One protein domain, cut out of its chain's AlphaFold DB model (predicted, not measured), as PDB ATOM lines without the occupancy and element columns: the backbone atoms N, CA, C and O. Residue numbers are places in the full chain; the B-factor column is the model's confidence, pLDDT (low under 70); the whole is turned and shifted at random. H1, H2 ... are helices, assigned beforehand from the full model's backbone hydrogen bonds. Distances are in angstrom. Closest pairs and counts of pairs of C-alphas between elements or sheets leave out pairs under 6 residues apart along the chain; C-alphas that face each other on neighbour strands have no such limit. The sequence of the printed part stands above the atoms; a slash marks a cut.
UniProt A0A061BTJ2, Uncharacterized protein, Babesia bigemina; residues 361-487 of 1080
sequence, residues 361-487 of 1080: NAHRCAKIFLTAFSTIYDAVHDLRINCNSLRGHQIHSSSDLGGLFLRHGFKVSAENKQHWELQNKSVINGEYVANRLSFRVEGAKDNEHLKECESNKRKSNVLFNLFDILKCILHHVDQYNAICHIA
ATOM      1  N   ASN A 361      95.854  75.386  54.037       75.56
ATOM      2  CA  ASN A 361      95.546  76.551  54.864       75.56
ATOM      3  C   ASN A 361      95.005  76.148  56.241       75.56
ATOM      4  O   ASN A 361      95.476  76.690  57.240       75.56
ATOM      5  N   ALA A 362      94.106  75.162  56.323       78.75
ATOM      6  CA  ALA A 362      93.622  74.649  57.605       78.75
ATOM      7  C   ALA A 362      94.761  74.028  58.436       78.75
ATOM      8  O   ALA A 362      94.891  74.320  59.624       78.75
ATOM      9  N   HIS A 363      95.668  73.277  57.799       79.19
ATOM     10  CA  HIS A 363      96.875  72.764  58.457       79.19
ATOM     11  C   HIS A 363      97.784  73.879  58.993       79.19
ATOM     12  O   HIS A 363      98.244  73.799  60.133       79.19
ATOM     13  N   ARG A 364      98.040  74.929  58.203       81.62
ATOM     14  CA  ARG A 364      98.836  76.085  58.654       81.62
ATOM     15  C   ARG A 364      98.165  76.800  59.824       81.62
ATOM     16  O   ARG A 364      98.842  77.098  60.800       81.62
ATOM     17  N   CYS A 365      96.851  77.006  59.771       84.38
ATOM     18  CA  CYS A 365      96.105  77.649  60.854       84.38
ATOM     19  C   CYS A 365      96.161  76.839  62.152       84.38
ATOM     20  O   CYS A 365      96.410  77.411  63.211       84.38
ATOM     21  N   ALA A 366      96.024  75.511  62.072       86.81
ATOM     22  CA  ALA A 366      96.188  74.634  63.228       86.81
ATOM     23  C   ALA A 366      97.601  74.740  63.828       86.81
ATOM     24  O   ALA A 366      97.743  74.917  65.035       86.81
ATOM     25  N   LYS A 367      98.653  74.713  62.998       89.06
ATOM     26  CA  LYS A 367     100.042  74.867  63.469       89.06
ATOM     27  C   LYS A 367     100.315  76.234  64.095       89.06
ATOM     28  O   LYS A 367     100.986  76.301  65.124       89.06
ATOM     29  N   ILE A 368      99.782  77.309  63.511       90.50
ATOM     30  CA  ILE A 368      99.874  78.666  64.068       90.50
ATOM     31  C   ILE A 368      99.201  78.711  65.439       90.50
ATOM     32  O   ILE A 368      99.802  79.202  66.392       90.50
ATOM     33  N   PHE A 369      97.992  78.154  65.562       91.44
ATOM     34  CA  PHE A 369      97.286  78.085  66.836       91.44
ATOM     35  C   PHE A 369      98.078  77.296  67.885       91.44
ATOM     36  O   PHE A 369      98.309  77.813  68.972       91.44
ATOM     37  N   LEU A 370      98.552  76.090  67.559       91.88
ATOM     38  CA  LEU A 370      99.341  75.258  68.479       91.88
ATOM     39  C   LEU A 370     100.657  75.928  68.891       91.88
ATOM     40  O   LEU A 370     101.089  75.811  70.035       91.88
ATOM     41  N   THR A 371     101.276  76.664  67.973       92.19
ATOM     42  CA  THR A 371     102.473  77.465  68.246       92.19
ATOM     43  C   THR A 371     102.164  78.597  69.223       92.19
ATOM     44  O   THR A 371     102.824  78.708  70.254       92.19
ATOM     45  N   ALA A 372     101.132  79.398  68.946       92.38
ATOM     46  CA  ALA A 372     100.720  80.511  69.802       92.38
ATOM     47  C   ALA A 372     100.169  80.048  71.161       92.38
ATOM     48  O   ALA A 372     100.283  80.768  72.152       92.38
ATOM     49  N   PHE A 373      99.591  78.845  71.221       93.31
ATOM     50  CA  PHE A 373      99.017  78.276  72.433       93.31
ATOM     51  C   PHE A 373     100.040  78.173  73.565       93.31
ATOM     52  O   PHE A 373      99.692  78.512  74.691       93.31
ATOM     53  N   SER A 374     101.287  77.786  73.277       87.06
ATOM     54  CA  SER A 374     102.363  77.739  74.284       87.06
ATOM     55  C   SER A 374     102.556  79.098  74.971       87.06
ATOM     56  O   SER A 374     102.433  79.210  76.188       87.06
ATOM     57  N   THR A 375     102.702  80.165  74.180       87.56
ATOM     58  CA  THR A 375     102.830  81.541  74.674       87.56
ATOM     59  C   THR A 375     101.608  81.984  75.478       87.56
ATOM     60  O   THR A 375     101.754  82.624  76.517       87.56
ATOM     61  N   ILE A 376     100.398  81.650  75.017       90.81
ATOM     62  CA  ILE A 376      99.153  81.978  75.727       90.81
ATOM     63  C   ILE A 376      99.096  81.241  77.067       90.81
ATOM     64  O   ILE A 376      98.772  81.846  78.088       90.81
ATOM     65  N   TYR A 377      99.408  79.945  77.069       91.31
ATOM     66  CA  TYR A 377      99.379  79.101  78.255       91.31
ATOM     67  C   TYR A 377     100.320  79.635  79.336       91.31
ATOM     68  O   TYR A 377      99.892  79.802  80.484       91.31
ATOM     69  N   ASP A 378     101.554  79.963  78.950       87.75
ATOM     70  CA  ASP A 378     102.585  80.486  79.846       87.75
ATOM     71  C   ASP A 378     102.236  81.884  80.352       87.75
ATOM     72  O   ASP A 378     102.247  82.119  81.559       87.75
ATOM     73  N   ALA A 379     101.849  82.806  79.464       89.75
ATOM     74  CA  ALA A 379     101.499  84.170  79.854       89.75
ATOM     75  C   ALA A 379     100.309  84.204  80.824       89.75
ATOM     76  O   ALA A 379     100.327  84.935  81.812       89.75
ATOM     77  N   VAL A 380      99.275  83.389  80.588       90.75
ATOM     78  CA  VAL A 380      98.101  83.329  81.471       90.75
ATOM     79  C   VAL A 380      98.447  82.695  82.825       90.75
ATOM     80  O   VAL A 380      97.932  83.146  83.854       90.75
ATOM     81  N   HIS A 381      99.330  81.689  82.867       89.75
ATOM     82  CA  HIS A 381      99.818  81.125  84.132       89.75
ATOM     83  C   HIS A 381     100.711  82.100  84.902       89.75
ATOM     84  O   HIS A 381     100.523  82.250  86.111       89.75
ATOM     85  N   ASP A 382     101.620  82.799  84.225       90.06
ATOM     86  CA  ASP A 382     102.487  83.809  84.837       90.06
ATOM     87  C   ASP A 382     101.658  84.961  85.422       90.06
ATOM     88  O   ASP A 382     101.841  85.341  86.584       90.06
ATOM     89  N   LEU A 383     100.642  85.434  84.688       90.94
ATOM     90  CA  LEU A 383      99.660  86.390  85.201       90.94
ATOM     91  C   LEU A 383      98.928  85.844  86.431       90.94
ATOM     92  O   LEU A 383      98.800  86.556  87.423       90.94
ATOM     93  N   ARG A 384      98.468  84.587  86.423       86.88
ATOM     94  CA  ARG A 384      97.783  83.988  87.584       86.88
ATOM     95  C   ARG A 384      98.664  83.977  88.833       86.88
ATOM     96  O   ARG A 384      98.182  84.285  89.923       86.88
ATOM     97  N   ILE A 385      99.924  83.575  88.680       87.38
ATOM     98  CA  ILE A 385     100.871  83.413  89.787       87.38
ATOM     99  C   ILE A 385     101.264  84.782  90.342       87.38
ATOM    100  O   ILE A 385     101.110  85.022  91.539       87.38
ATOM    101  N   ASN A 386     101.715  85.700  89.486       90.00
ATOM    102  CA  ASN A 386     102.237  86.989  89.936       90.00
ATOM    103  C   ASN A 386     101.129  87.950  90.376       90.00
ATOM    104  O   ASN A 386     101.275  88.604  91.407       90.00
ATOM    105  N   CYS A 387      99.996  88.023  89.666       90.31
ATOM    106  CA  CYS A 387      98.912  88.940  90.037       90.31
ATOM    107  C   CYS A 387      98.325  88.625  91.424       90.31
ATOM    108  O   CYS A 387      97.930  89.546  92.137       90.31
ATOM    109  N   ASN A 388      98.334  87.354  91.849       83.81
ATOM    110  CA  ASN A 388      97.925  86.958  93.202       83.81
ATOM    111  C   ASN A 388      98.803  87.564  94.309       83.81
ATOM    112  O   ASN A 388      98.298  87.825  95.406       83.81
ATOM    113  N   SER A 389     100.087  87.789  94.018       86.81
ATOM    114  CA  SER A 389     101.067  88.403  94.923       86.81
ATOM    115  C   SER A 389     101.094  89.934  94.836       86.81
ATOM    116  O   SER A 389     101.607  90.581  95.741       86.81
ATOM    117  N   LEU A 390     100.512  90.528  93.788       89.88
ATOM    118  CA  LEU A 390     100.511  91.975  93.514       89.88
ATOM    119  C   LEU A 390      99.183  92.648  93.909       89.88
ATOM    120  O   LEU A 390      98.616  93.466  93.174       89.88
ATOM    121  N   ARG A 391      98.641  92.282  95.072       85.44
ATOM    122  CA  ARG A 391      97.359  92.818  95.557       85.44
ATOM    123  C   ARG A 391      97.475  94.315  95.840       85.44
ATOM    124  O   ARG A 391      98.434  94.761  96.454       85.44
ATOM    125  N   GLY A 392      96.492  95.094  95.390       85.25
ATOM    126  CA  GLY A 392      96.477  96.553  95.563       85.25
ATOM    127  C   GLY A 392      97.360  97.349  94.590       85.25
ATOM    128  O   GLY A 392      97.197  98.564  94.508       85.25
ATOM    129  N   HIS A 393      98.225  96.700  93.802       90.19
ATOM    130  CA  HIS A 393      99.012  97.377  92.766       90.19
ATOM    131  C   HIS A 393      98.115  97.682  91.557       90.19
ATOM    132  O   HIS A 393      97.430  96.792  91.055       90.19
ATOM    133  N   GLN A 394      98.101  98.935  91.102       89.31
ATOM    134  CA  GLN A 394      97.373  99.381  89.906       89.31
ATOM    135  C   GLN A 394      98.134  99.038  88.619       89.31
ATOM    136  O   GLN A 394      99.304  98.692  88.673       89.31
ATOM    137  N   ILE A 395      97.497  99.155  87.449       90.06
ATOM    138  CA  ILE A 395      98.134  98.890  86.148       90.06
ATOM    139  C   ILE A 395      98.689 100.197  85.548       90.06
ATOM    140  O   ILE A 395      98.098 100.781  84.638       90.06
ATOM    141  N   HIS A 396      99.839 100.662  86.048       89.62
ATOM    142  CA  HIS A 396     100.589 101.790  85.464       89.62
ATOM    143  C   HIS A 396     102.089 101.501  85.352       89.62
ATOM    144  O   HIS A 396     102.620 100.632  86.037       89.62
ATOM    145  N   SER A 397     102.799 102.234  84.495       88.00
ATOM    146  CA  SER A 397     104.179 101.930  84.089       88.00
ATOM    147  C   SER A 397     105.209 101.918  85.227       88.00
ATOM    148  O   SER A 397     106.244 101.283  85.084       88.00
ATOM    149  N   SER A 398     104.943 102.621  86.331       88.44
ATOM    150  CA  SER A 398     105.784 102.649  87.542       88.44
ATOM    151  C   SER A 398     105.429 101.572  88.580       88.44
ATOM    152  O   SER A 398     106.115 101.460  89.588       88.44
ATOM    153  N   SER A 399     104.380 100.777  88.353       91.12
ATOM    154  CA  SER A 399     103.976  99.676  89.241       91.12
ATOM    155  C   SER A 399     104.516  98.326  88.769       91.12
ATOM    156  O   SER A 399     104.627  98.085  87.564       91.12
ATOM    157  N   ASP A 400     104.733  97.395  89.700       91.12
ATOM    158  CA  ASP A 400     105.121  96.013  89.372       91.12
ATOM    159  C   ASP A 400     104.084  95.295  88.495       91.12
ATOM    160  O   ASP A 400     104.442  94.532  87.596       91.12
ATOM    161  N   LEU A 401     102.789  95.570  88.707       91.88
ATOM    162  CA  LEU A 401     101.713  94.998  87.896       91.88
ATOM    163  C   LEU A 401     101.745  95.550  86.466       91.88
ATOM    164  O   LEU A 401     101.633  94.790  85.509       91.88
ATOM    165  N   GLY A 402     101.960  96.856  86.296       90.88
ATOM    166  CA  GLY A 402     102.200  97.437  84.976       90.88
ATOM    167  C   GLY A 402     103.463  96.882  84.314       90.88
ATOM    168  O   GLY A 402     103.433  96.556  83.130       90.88
ATOM    169  N   GLY A 403     104.543  96.681  85.073       90.81
ATOM    170  CA  GLY A 403     105.749  95.995  84.603       90.81
ATOM    171  C   GLY A 403     105.464  94.580  84.088       90.81
ATOM    172  O   GLY A 403     105.950  94.200  83.022       90.81
ATOM    173  N   LEU A 404     104.621  93.815  84.786       91.00
ATOM    174  CA  LEU A 404     104.178  92.486  84.358       91.00
ATOM    175  C   LEU A 404     103.415  92.531  83.021       91.00
ATOM    176  O   LEU A 404     103.757  91.788  82.105       91.00
ATOM    177  N   PHE A 405     102.441  93.431  82.865       90.75
ATOM    178  CA  PHE A 405     101.693  93.571  81.606       90.75
ATOM    179  C   PHE A 405     102.570  94.059  80.439       90.75
ATOM    180  O   PHE A 405     102.400  93.582  79.316       90.75
ATOM    181  N   LEU A 406     103.548  94.935  80.698       88.69
ATOM    182  CA  LEU A 406     104.556  95.325  79.702       88.69
ATOM    183  C   LEU A 406     105.366  94.114  79.219       88.69
ATOM    184  O   LEU A 406     105.591  93.978  78.017       88.69
ATOM    185  N   ARG A 407     105.767  93.206  80.124       85.06
ATOM    186  CA  ARG A 407     106.489  91.969  79.757       85.06
ATOM    187  C   ARG A 407     105.667  91.050  78.853       85.06
ATOM    188  O   ARG A 407     106.241  90.405  77.984       85.06
ATOM    189  N   HIS A 408     104.344  91.033  79.009       86.81
ATOM    190  CA  HIS A 408     103.434  90.291  78.131       86.81
ATOM    191  C   HIS A 408     103.027  91.059  76.858       86.81
ATOM    192  O   HIS A 408     102.166  90.593  76.116       86.81
ATOM    193  N   GLY A 409     103.644  92.212  76.577       84.88
ATOM    194  CA  GLY A 409     103.480  92.943  75.316       84.88
ATOM    195  C   GLY A 409     102.344  93.969  75.288       84.88
ATOM    196  O   GLY A 409     102.099  94.563  74.238       84.88
ATOM    197  N   PHE A 410     101.671  94.225  76.412       88.12
ATOM    198  CA  PHE A 410     100.617  95.238  76.476       88.12
ATOM    199  C   PHE A 410     101.184  96.654  76.603       88.12
ATOM    200  O   PHE A 410     102.221  96.881  77.227       88.12
ATOM    201  N   LYS A 411     100.452  97.647  76.085       89.62
ATOM    202  CA  LYS A 411     100.758  99.064  76.333       89.62
ATOM    203  C   LYS A 411     100.149  99.508  77.658       89.62
ATOM    204  O   LYS A 411      98.933  99.484  77.835       89.62
ATOM    205  N   VAL A 412     100.995  99.975  78.572       89.88
ATOM    206  CA  VAL A 412     100.590 100.403  79.917       89.88
ATOM    207  C   VAL A 412     100.605 101.929  80.029       89.88
ATOM    208  O   VAL A 412     101.466 102.604  79.464       89.88
ATOM    209  N   SER A 413      99.621 102.482  80.738       89.12
ATOM    210  CA  SER A 413      99.510 103.922  80.997       89.12
ATOM    211  C   SER A 413     100.587 104.435  81.952       89.12
ATOM    212  O   SER A 413     101.050 103.707  82.826       89.12
ATOM    213  N   ALA A 414     100.930 105.719  81.839       87.06
ATOM    214  CA  ALA A 414     101.702 106.408  82.870       87.06
ATOM    215  C   ALA A 414     100.888 106.562  84.170       87.06
ATOM    216  O   ALA A 414      99.654 106.520  84.159       87.06
ATOM    217  N   GLU A 415     101.584 106.772  85.284       81.31
ATOM    218  CA  GLU A 415     100.976 106.989  86.600       81.31
ATOM    219  C   GLU A 415      99.960 108.144  86.568       81.31
ATOM    220  O   GLU A 415     100.210 109.190  85.962       81.31
ATOM    221  N   ASN A 416      98.788 107.939  87.179       81.00
ATOM    222  CA  ASN A 416      97.659 108.884  87.195       81.00
ATOM    223  C   ASN A 416      97.085 109.283  85.819       81.00
ATOM    224  O   ASN A 416      96.328 110.251  85.721       81.00
ATOM    225  N   LYS A 417      97.397 108.542  84.748       82.44
ATOM    226  CA  LYS A 417      96.792 108.720  83.420       82.44
ATOM    227  C   LYS A 417      96.016 107.473  82.992       82.44
ATOM    228  O   LYS A 417      96.319 106.366  83.430       82.44
ATOM    229  N   GLN A 418      95.037 107.665  82.106       83.06
ATOM    230  CA  GLN A 418      94.299 106.591  81.437       83.06
ATOM    231  C   GLN A 418      94.470 106.738  79.920       83.06
ATOM    232  O   GLN A 418      93.812 107.557  79.280       83.06
ATOM    233  N   HIS A 419      95.372 105.942  79.362       78.56
ATOM    234  CA  HIS A 419      95.685 105.833  77.942       78.56
ATOM    235  C   HIS A 419      95.669 104.353  77.518       78.56
ATOM    236  O   HIS A 419      95.806 103.455  78.350       78.56
ATOM    237  N   TRP A 420      95.543 104.097  76.216       80.88
ATOM    238  CA  TRP A 420      95.595 102.745  75.632       80.88
ATOM    239  C   TRP A 420      94.409 101.852  76.037       80.88
ATOM    240  O   TRP A 420      93.291 102.341  76.155       80.88
ATOM    241  N   GLU A 421      94.615 100.541  76.149       79.69
ATOM    242  CA  GLU A 421      93.546  99.553  76.366       79.69
ATOM    243  C   GLU A 421      93.409  99.102  77.833       79.69
ATOM    244  O   GLU A 421      92.330  98.690  78.263       79.69
ATOM    245  N   LEU A 422      94.479  99.210  78.630       87.31
ATOM    246  CA  LEU A 422      94.500  98.746  80.019       87.31
ATOM    247  C   LEU A 422      93.942  99.799  80.985       87.31
ATOM    248  O   LEU A 422      94.298 100.975  80.926       87.31
ATOM    249  N   GLN A 423      93.072  99.375  81.905       86.19
ATOM    250  CA  GLN A 423      92.432 100.269  82.876       86.19
ATOM    251  C   GLN A 423      93.324 100.510  84.098       86.19
ATOM    252  O   GLN A 423      93.447  99.652  84.968       86.19
ATOM    253  N   ASN A 424      93.877 101.716  84.202       87.44
ATOM    254  CA  ASN A 424      94.616 102.203  85.358       87.44
ATOM    255  C   ASN A 424      93.645 102.737  86.429       87.44
ATOM    256  O   ASN A 424      93.433 103.942  86.573       87.44
ATOM    257  N   LYS A 425      92.983 101.822  87.144       87.06
ATOM    258  CA  LYS A 425      92.044 102.133  88.235       87.06
ATOM    259  C   LYS A 425      92.435 101.358  89.488       87.06
ATOM    260  O   LYS A 425      92.768 100.186  89.389       87.06
ATOM    261  N   SER A 426      92.273 101.956  90.668       85.00
ATOM    262  CA  SER A 426      92.517 101.300  91.972       85.00
ATOM    263  C   SER A 426      91.775  99.977  92.153       85.00
ATOM    264  O   SER A 426      92.297  99.051  92.769       85.00
ATOM    265  N   VAL A 427      90.570  99.884  91.589       88.00
ATOM    266  CA  VAL A 427      89.723  98.683  91.634       88.00
ATOM    267  C   VAL A 427      90.252  97.573  90.715       88.00
ATOM    268  O   VAL A 427      90.026  96.396  90.982       88.00
ATOM    269  N   ILE A 428      90.967  97.929  89.643       87.94
ATOM    270  CA  ILE A 428      91.550  96.992  88.676       87.94
ATOM    271  C   ILE A 428      93.012  96.755  89.070       87.94
ATOM    272  O   ILE A 428      93.940  97.316  88.491       87.94
ATOM    273  N   ASN A 429      93.195  95.954  90.117       90.19
ATOM    274  CA  ASN A 429      94.495  95.600  90.683       90.19
ATOM    275  C   ASN A 429      94.846  94.118  90.438       90.19
ATOM    276  O   ASN A 429      94.082  93.392  89.797       90.19
ATOM    277  N   GLY A 430      95.992  93.651  90.947       90.00
ATOM    278  CA  GLY A 430      96.455  92.272  90.729       90.00
ATOM    279  C   GLY A 430      95.440  91.213  91.180       90.00
ATOM    280  O   GLY A 430      95.137  90.282  90.435       90.00
ATOM    281  N   GLU A 431      94.815  91.402  92.343       90.69
ATOM    282  CA  GLU A 431      93.769  90.499  92.839       90.69
ATOM    283  C   GLU A 431      92.550  90.476  91.910       90.69
ATOM    284  O   GLU A 431      92.028  89.405  91.594       90.69
ATOM    285  N   TYR A 432      92.124  91.640  91.411       91.31
ATOM    286  CA  TYR A 432      91.039  91.720  90.436       91.31
ATOM    287  C   TYR A 432      91.362  90.907  89.178       91.31
ATOM    288  O   TYR A 432      90.549  90.088  88.752       91.31
ATOM    289  N   VAL A 433      92.553  91.087  88.601       90.19
ATOM    290  CA  VAL A 433      92.988  90.354  87.399       90.19
ATOM    291  C   VAL A 433      93.022  88.846  87.656       90.19
ATOM    292  O   VAL A 433      92.444  88.084  86.880       90.19
ATOM    293  N   ALA A 434      93.626  88.403  88.762       88.94
ATOM    294  CA  ALA A 434      93.721  86.983  89.106       88.94
ATOM    295  C   ALA A 434      92.336  86.334  89.301       88.94
ATOM    296  O   ALA A 434      92.080  85.232  88.799       88.94
ATOM    297  N   ASN A 435      91.415  87.044  89.959       89.00
ATOM    298  CA  ASN A 435      90.035  86.598  90.148       89.00
ATOM    299  C   ASN A 435      89.264  86.545  88.827       89.00
ATOM    300  O   ASN A 435      88.507  85.601  88.600       89.00
ATOM    301  N   ARG A 436      89.477  87.512  87.924       89.50
ATOM    302  CA  ARG A 436      88.857  87.512  86.589       89.50
ATOM    303  C   ARG A 436      89.346  86.355  85.723       89.50
ATOM    304  O   ARG A 436      88.516  85.731  85.073       89.50
ATOM    305  N   LEU A 437      90.641  86.039  85.747       88.56
ATOM    306  CA  LEU A 437      91.199  84.884  85.027       88.56
ATOM    307  C   LEU A 437      90.692  83.547  85.586       88.56
ATOM    308  O   LEU A 437      90.537  82.580  84.846       88.56
ATOM    309  N   SER A 438      90.413  83.496  86.889       86.56
ATOM    310  CA  SER A 438      89.889  82.303  87.565       86.56
ATOM    311  C   SER A 438      88.362  82.190  87.494       86.56
ATOM    312  O   SER A 438      87.793  81.210  87.980       86.56
ATOM    313  N   PHE A 439      87.681  83.180  86.908       88.12
ATOM    314  CA  PHE A 439      86.229  83.190  86.809       88.12
ATOM    315  C   PHE A 439      85.733  82.143  85.805       88.12
ATOM    316  O   PHE A 439      86.407  81.791  84.835       88.12
ATOM    317  N   ARG A 440      84.521  81.639  86.046       88.38
ATOM    318  CA  ARG A 440      83.870  80.651  85.181       88.38
ATOM    319  C   ARG A 440      83.616  81.208  83.780       88.38
ATOM    320  O   ARG A 440      83.184  82.350  83.628       88.38
ATOM    321  N   VAL A 441      83.807  80.369  82.772       87.75
ATOM    322  CA  VAL A 441      83.469  80.677  81.381       87.75
ATOM    323  C   VAL A 441      82.054  80.171  81.121       87.75
ATOM    324  O   VAL A 441      81.803  78.968  81.137       87.75
ATOM    325  N   GLU A 442      81.107  81.085  80.910       81.75
ATOM    326  CA  GLU A 442      79.675  80.752  80.851       81.75
ATOM    327  C   GLU A 442      79.335  79.739  79.747       81.75
ATOM    328  O   GLU A 442      78.611  78.780  80.007       81.75
ATOM    329  N   GLY A 443      79.927  79.893  78.558       81.19
ATOM    330  CA  GLY A 443      79.730  78.975  77.429       81.19
ATOM    331  C   GLY A 443      80.427  77.615  77.569       81.19
ATOM    332  O   GLY A 443      80.184  76.723  76.765       81.19
ATOM    333  N   ALA A 444      81.282  77.419  78.578       83.94
ATOM    334  CA  ALA A 444      82.013  76.162  78.747       83.94
ATOM    335  C   ALA A 444      81.181  75.071  79.442       83.94
ATOM    336  O   ALA A 444      81.483  73.889  79.304       83.94
ATOM    337  N   LYS A 445      80.120  75.443  80.170       76.62
ATOM    338  CA  LYS A 445      79.271  74.505  80.930       76.62
ATOM    339  C   LYS A 445      78.566  73.467  80.039       76.62
ATOM    340  O   LYS A 445      78.306  72.349  80.484       76.62
ATOM    341  N   ASP A 446      78.270  73.839  78.795       81.38
ATOM    342  CA  ASP A 446      77.519  73.021  77.838       81.38
ATOM    343  C   ASP A 446      78.445  72.218  76.909       81.38
ATOM    344  O   ASP A 446      77.976  71.401  76.127       81.38
ATOM    345  N   ASN A 447      79.767  72.387  77.023       85.25
ATOM    346  CA  ASN A 447      80.731  71.644  76.220       85.25
ATOM    347  C   ASN A 447      80.886  70.209  76.758       85.25
ATOM    348  O   ASN A 447      81.414  70.004  77.853       85.25
ATOM    349  N   GLU A 448      80.408  69.221  76.000       85.75
ATOM    350  CA  GLU A 448      80.459  67.799  76.378       85.75
ATOM    351  C   GLU A 448      81.894  67.283  76.492       85.75
ATOM    352  O   GLU A 448      82.254  66.662  77.492       85.75
ATOM    353  N   HIS A 449      82.752  67.649  75.539       87.75
ATOM    354  CA  HIS A 449      84.153  67.236  75.524       87.75
ATOM    355  C   HIS A 449      84.915  67.666  76.787       87.75
ATOM    356  O   HIS A 449      85.649  66.872  77.371       87.75
ATOM    357  N   LEU A 450      84.711  68.894  77.281       86.56
ATOM    358  CA  LEU A 450      85.344  69.360  78.524       86.56
ATOM    359  C   LEU A 450      84.943  68.525  79.750       86.56
ATOM    360  O   LEU A 450      85.751  68.401  80.673       86.56
ATOM    361  N   LYS A 451      83.731  67.953  79.766       83.62
ATOM    362  CA  LYS A 451      83.231  67.088  80.854       83.62
ATOM    363  C   LYS A 451      83.881  65.711  80.837       83.62
ATOM    364  O   LYS A 451      84.121  65.143  81.900       83.62
ATOM    365  N   GLU A 452      84.162  65.191  79.649       85.19
ATOM    366  CA  GLU A 452      84.715  63.848  79.459       85.19
ATOM    367  C   GLU A 452      86.249  63.824  79.406       85.19
ATOM    368  O   GLU A 452      86.860  62.788  79.688       85.19
ATOM    369  N   CYS A 453      86.878  64.964  79.092       87.50
ATOM    370  CA  CYS A 453      88.326  65.082  78.951       87.50
ATOM    371  C   CYS A 453      89.063  64.599  80.207       87.50
ATOM    372  O   CYS A 453      88.816  65.054  81.327       87.50
ATOM    373  N   GLU A 454      90.036  63.708  80.008       86.81
ATOM    374  CA  GLU A 454      90.802  63.073  81.081       86.81
ATOM    375  C   GLU A 454      91.500  64.086  81.993       86.81
ATOM    376  O   GLU A 454      91.458  63.955  83.218       86.81
ATOM    377  N   SER A 455      92.058  65.149  81.411       85.38
ATOM    378  CA  SER A 455      92.736  66.218  82.155       85.38
ATOM    379  C   SER A 455      91.829  66.952  83.159       85.38
ATOM    380  O   SER A 455      92.332  67.528  84.136       85.38
ATOM    381  N   ASN A 456      90.510  66.880  82.947       83.62
ATOM    382  CA  ASN A 456      89.464  67.534  83.726       83.62
ATOM    383  C   ASN A 456      88.553  66.553  84.479       83.62
ATOM    384  O   ASN A 456      87.629  67.016  85.149       83.62
ATOM    385  N   LYS A 457      88.817  65.233  84.441       72.50
ATOM    386  CA  LYS A 457      88.050  64.219  85.192       72.50
ATOM    387  C   LYS A 457      88.043  64.553  86.689       72.50
ATOM    388  O   LYS A 457      88.964  64.236  87.439       72.50
ATOM    389  N   ARG A 458      86.975  65.212  87.132       63.53
ATOM    390  CA  ARG A 458      86.644  65.525  88.526       63.53
ATOM    391  C   ARG A 458      85.206  65.083  88.786       63.53
ATOM    392  O   ARG A 458      84.398  65.018  87.863       63.53
ATOM    393  N   LYS A 459      84.894  64.758  90.047       50.03
ATOM    394  CA  LYS A 459      83.532  64.397  90.474       50.03
ATOM    395  C   LYS A 459      82.554  65.519  90.075       50.03
ATOM    396  O   LYS A 459      82.883  66.695  90.201       50.03
ATOM    397  N   SER A 460      81.405  65.111  89.542       54.53
ATOM    398  CA  SER A 460      80.351  65.913  88.908       54.53
ATOM    399  C   SER A 460      79.961  67.205  89.657       54.53
ATOM    400  O   SER A 460      79.972  67.237  90.884       54.53
ATOM    401  N   ASN A 461      79.551  68.232  88.887       56.31
ATOM    402  CA  ASN A 461      79.053  69.574  89.282       56.31
ATOM    403  C   ASN A 461      80.063  70.741  89.394       56.31
ATOM    404  O   ASN A 461      79.947  71.560  90.305       56.31
ATOM    405  N   VAL A 462      81.000  70.905  88.451       62.62
ATOM    406  CA  VAL A 462      81.886  72.093  88.422       62.62
ATOM    407  C   VAL A 462      81.772  72.857  87.100       62.62
ATOM    408  O   VAL A 462      81.768  72.267  86.026       62.62
ATOM    409  N   LEU A 463      81.662  74.187  87.198       75.56
ATOM    410  CA  LEU A 463      81.704  75.127  86.074       75.56
ATOM    411  C   LEU A 463      83.169  75.358  85.669       75.56
ATOM    412  O   LEU A 463      83.978  75.714  86.525       75.56
ATOM    413  N   PHE A 464      83.501  75.179  84.389       85.94
ATOM    414  CA  PHE A 464      84.870  75.331  83.886       85.94
ATOM    415  C   PHE A 464      85.323  76.795  83.868       85.94
ATOM    416  O   PHE A 464      84.573  77.692  83.471       85.94
ATOM    417  N   ASN A 465      86.569  77.038  84.268       88.44
ATOM    418  CA  ASN A 465      87.260  78.314  84.076       88.44
ATOM    419  C   ASN A 465      88.289  78.214  82.935       88.44
ATOM    420  O   ASN A 465      88.480  77.157  82.329       88.44
ATOM    421  N   LEU A 466      88.972  79.326  82.645       90.25
ATOM    422  CA  LEU A 466      89.986  79.394  81.591       90.25
ATOM    423  C   LEU A 466      91.101  78.348  81.763       90.25
ATOM    424  O   LEU A 466      91.520  77.741  80.783       90.25
ATOM    425  N   PHE A 467      91.561  78.094  82.988       89.06
ATOM    426  CA  PHE A 467      92.639  77.135  83.245       89.06
ATOM    427  C   PHE A 467      92.215  75.690  82.986       89.06
ATOM    428  O   PHE A 467      93.038  74.908  82.523       89.06
ATOM    429  N   ASP A 468      90.949  75.337  83.225       88.62
ATOM    430  CA  ASP A 468      90.431  74.005  82.884       88.62
ATOM    431  C   ASP A 468      90.386  73.803  81.355       88.62
ATOM    432  O   ASP A 468      90.686  72.718  80.852       88.62
ATOM    433  N   ILE A 469      90.074  74.863  80.596       90.88
ATOM    434  CA  ILE A 469      90.105  74.849  79.124       90.88
ATOM    435  C   ILE A 469      91.547  74.727  78.623       90.88
ATOM    436  O   ILE A 469      91.847  73.859  77.806       90.88
ATOM    437  N   LEU A 470      92.455  75.561  79.137       92.44
ATOM    438  CA  LEU A 470      93.874  75.526  78.778       92.44
ATOM    439  C   LEU A 470      94.501  74.164  79.100       92.44
ATOM    440  O   LEU A 470      95.263  73.635  78.298       92.44
ATOM    441  N   LYS A 471      94.154  73.561  80.241       90.56
ATOM    442  CA  LYS A 471      94.631  72.226  80.617       90.56
ATOM    443  C   LYS A 471      94.117  71.139  79.669       90.56
ATOM    444  O   LYS A 471      94.888  70.257  79.300       90.56
ATOM    445  N   CYS A 472      92.855  71.230  79.247       91.94
ATOM    446  CA  CYS A 472      92.289  70.341  78.233       91.94
ATOM    447  C   CYS A 472      93.037  70.453  76.900       91.94
ATOM    448  O   CYS A 472      93.458  69.439  76.349       91.94
ATOM    449  N   ILE A 473      93.279  71.674  76.416       93.56
ATOM    450  CA  ILE A 473      94.015  71.884  75.163       93.56
ATOM    451  C   ILE A 473      95.443  71.344  75.282       93.56
ATOM    452  O   ILE A 473      95.860  70.590  74.409       93.56
ATOM    453  N   LEU A 474      96.164  71.657  76.367       93.00
ATOM    454  CA  LEU A 474      97.528  71.161  76.590       93.00
ATOM    455  C   LEU A 474      97.582  69.629  76.561       93.00
ATOM    456  O   LEU A 474      98.438  69.063  75.890       93.00
ATOM    457  N   HIS A 475      96.619  68.960  77.197       93.19
ATOM    458  CA  HIS A 475      96.518  67.503  77.154       93.19
ATOM    459  C   HIS A 475      96.370  66.964  75.721       93.19
ATOM    460  O   HIS A 475      96.997  65.966  75.373       93.19
ATOM    461  N   HIS A 476      95.602  67.637  74.859       92.62
ATOM    462  CA  HIS A 476      95.509  67.258  73.446       92.62
ATOM    463  C   HIS A 476      96.766  67.587  72.642       92.62
ATOM    464  O   HIS A 476      97.093  66.839  71.724       92.62
ATOM    465  N   VAL A 477      97.498  68.653  72.984       93.12
ATOM    466  CA  VAL A 477      98.824  68.922  72.400       93.12
ATOM    467  C   VAL A 477      99.794  67.793  72.745       93.12
ATOM    468  O   VAL A 477     100.490  67.296  71.862       93.12
ATOM    469  N   ASP A 478      99.791  67.332  73.995       92.81
ATOM    470  CA  ASP A 478     100.629  66.217  74.438       92.81
ATOM    471  C   ASP A 478     100.254  64.908  73.726       92.81
ATOM    472  O   ASP A 478     101.134  64.190  73.248       92.81
ATOM    473  N   GLN A 479      98.953  64.617  73.582       92.75
ATOM    474  CA  GLN A 479      98.466  63.468  72.807       92.75
ATOM    475  C   GLN A 479      98.863  63.561  71.332       92.75
ATOM    476  O   GLN A 479      99.321  62.574  70.758       92.75
ATOM    477  N   TYR A 480      98.713  64.737  70.719       91.56
ATOM    478  CA  TYR A 480      99.117  64.980  69.337       91.56
ATOM    479  C   TYR A 480     100.612  64.713  69.148       91.56
ATOM    480  O   TYR A 480     100.982  63.928  68.275       91.56
ATOM    481  N   ASN A 481     101.459  65.280  70.011       93.62
ATOM    482  CA  ASN A 481     102.899  65.041  69.979       93.62
ATOM    483  C   ASN A 481     103.206  63.542  70.112       93.62
ATOM    484  O   ASN A 481     103.933  63.002  69.281       93.62
ATOM    485  N   ALA A 482     102.606  62.853  71.090       93.44
ATOM    486  CA  ALA A 482     102.808  61.419  71.306       93.44
ATOM    487  C   ALA A 482     102.397  60.568  70.091       93.44
ATOM    488  O   ALA A 482     103.144  59.685  69.673       93.44
ATOM    489  N   ILE A 483     101.252  60.862  69.467       91.56
ATOM    490  CA  ILE A 483     100.790  60.164  68.256       91.56
ATOM    491  C   ILE A 483     101.773  60.363  67.100       91.56
ATOM    492  O   ILE A 483     102.075  59.410  66.379       91.56
ATOM    493  N   CYS A 484     102.319  61.570  66.929       90.12
ATOM    494  CA  CYS A 484     103.296  61.822  65.873       90.12
ATOM    495  C   CYS A 484     104.614  61.047  66.063       90.12
ATOM    496  O   CYS A 484     105.279  60.748  65.073       90.12
ATOM    497  N   HIS A 485     104.963  60.651  67.292       90.69
ATOM    498  CA  HIS A 485     106.101  59.755  67.559       90.69
ATOM    499  C   HIS A 485     105.794  58.269  67.330       90.69
ATOM    500  O   HIS A 485     106.723  57.486  67.141       90.69
ATOM    501  N   ILE A 486     104.519  57.866  67.321       86.38
ATOM    502  CA  ILE A 486     104.092  56.480  67.046       86.38
ATOM    503  C   ILE A 486     104.067  56.186  65.539       86.38
ATOM    504  O   ILE A 486     104.241  55.038  65.124       86.38
ATOM    505  N   ALA A 487     103.848  57.207  64.706       76.12
ATOM    506  CA  ALA A 487     103.796  57.050  63.257       76.12
ATOM    507  C   ALA A 487     105.079  56.384  62.716       76.12
ATOM    508  O   ALA A 487     106.193  56.841  62.967       76.12
TER     509      ALA A 487
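AT A GLANCE: This is residues 361 to 487 of the 1080 residues of an uncharacterized protein of Babesia bigemina (UniProt A0A061BTJ2). Two long helices, H1 and H5, spread as a loose V from their near approach at Tyr 377 and Leu 470, and their free ends, residues 361 to 369 and 478 to 487, stick out. H1 runs on past the point of the V to a head made of short H2, H3 and the loop of residues 408 to 429, while small H4 and the loop of residues 453 to 465 lie beside H5. The printed part has 127 residues with five named helices, H1 to H5 in chain order, and no named strand; the class is all helix. The whole is loose, with a radius of gyration of the C-alphas of 17.7 A, and spans 56 by 37 by 23 A.

IN THESE COORDINATES: H1, residues 361 to 389, begins at C-alpha 361 (95.546, 76.551, 54.864) and is 42.1 A long, with a kink of 26 degrees near residue 373. H5, residues 466 to 486, is 30.6 A long and ends at C-alpha 486 (104.092, 56.480, 67.046). H2 is residues 400 to 407, 10.5 A; H3 is residues 430 to 437, 10.7 A; H4 is residues 448 to 452, 6.6 A.

HOW THE PARTS SIT: H1 touches H3 with residues 380 to 389 alone, the closest C-alphas, of Cys 387 and Gly 430, being 4.2 A apart. Close but not clearly touching are, among others, H1 and H5, opposite ways at a steep tilt of 46 degrees, with Tyr 377 and Leu 470 the closest C-alphas at 6.6 A; H1 and H2, Cys 387 and Leu 401 at 7.0 A; and H4 and H5, Leu 450 and Cys 472 at 7.0 A. H2 and H5 are apart. Every O i to N i+4 pair is within hydrogen-bond range in H2, H3, H4 and H5, and 21 of 25 are in H1.

THE WHOLE: The farthest C-alphas, of Asn 416 and Ala 487, are 57.4 A apart. The printed part has no cut; the links H2 to H3 and H4 to H5 are long. Residues 458 to 462 have pLDDT under 70.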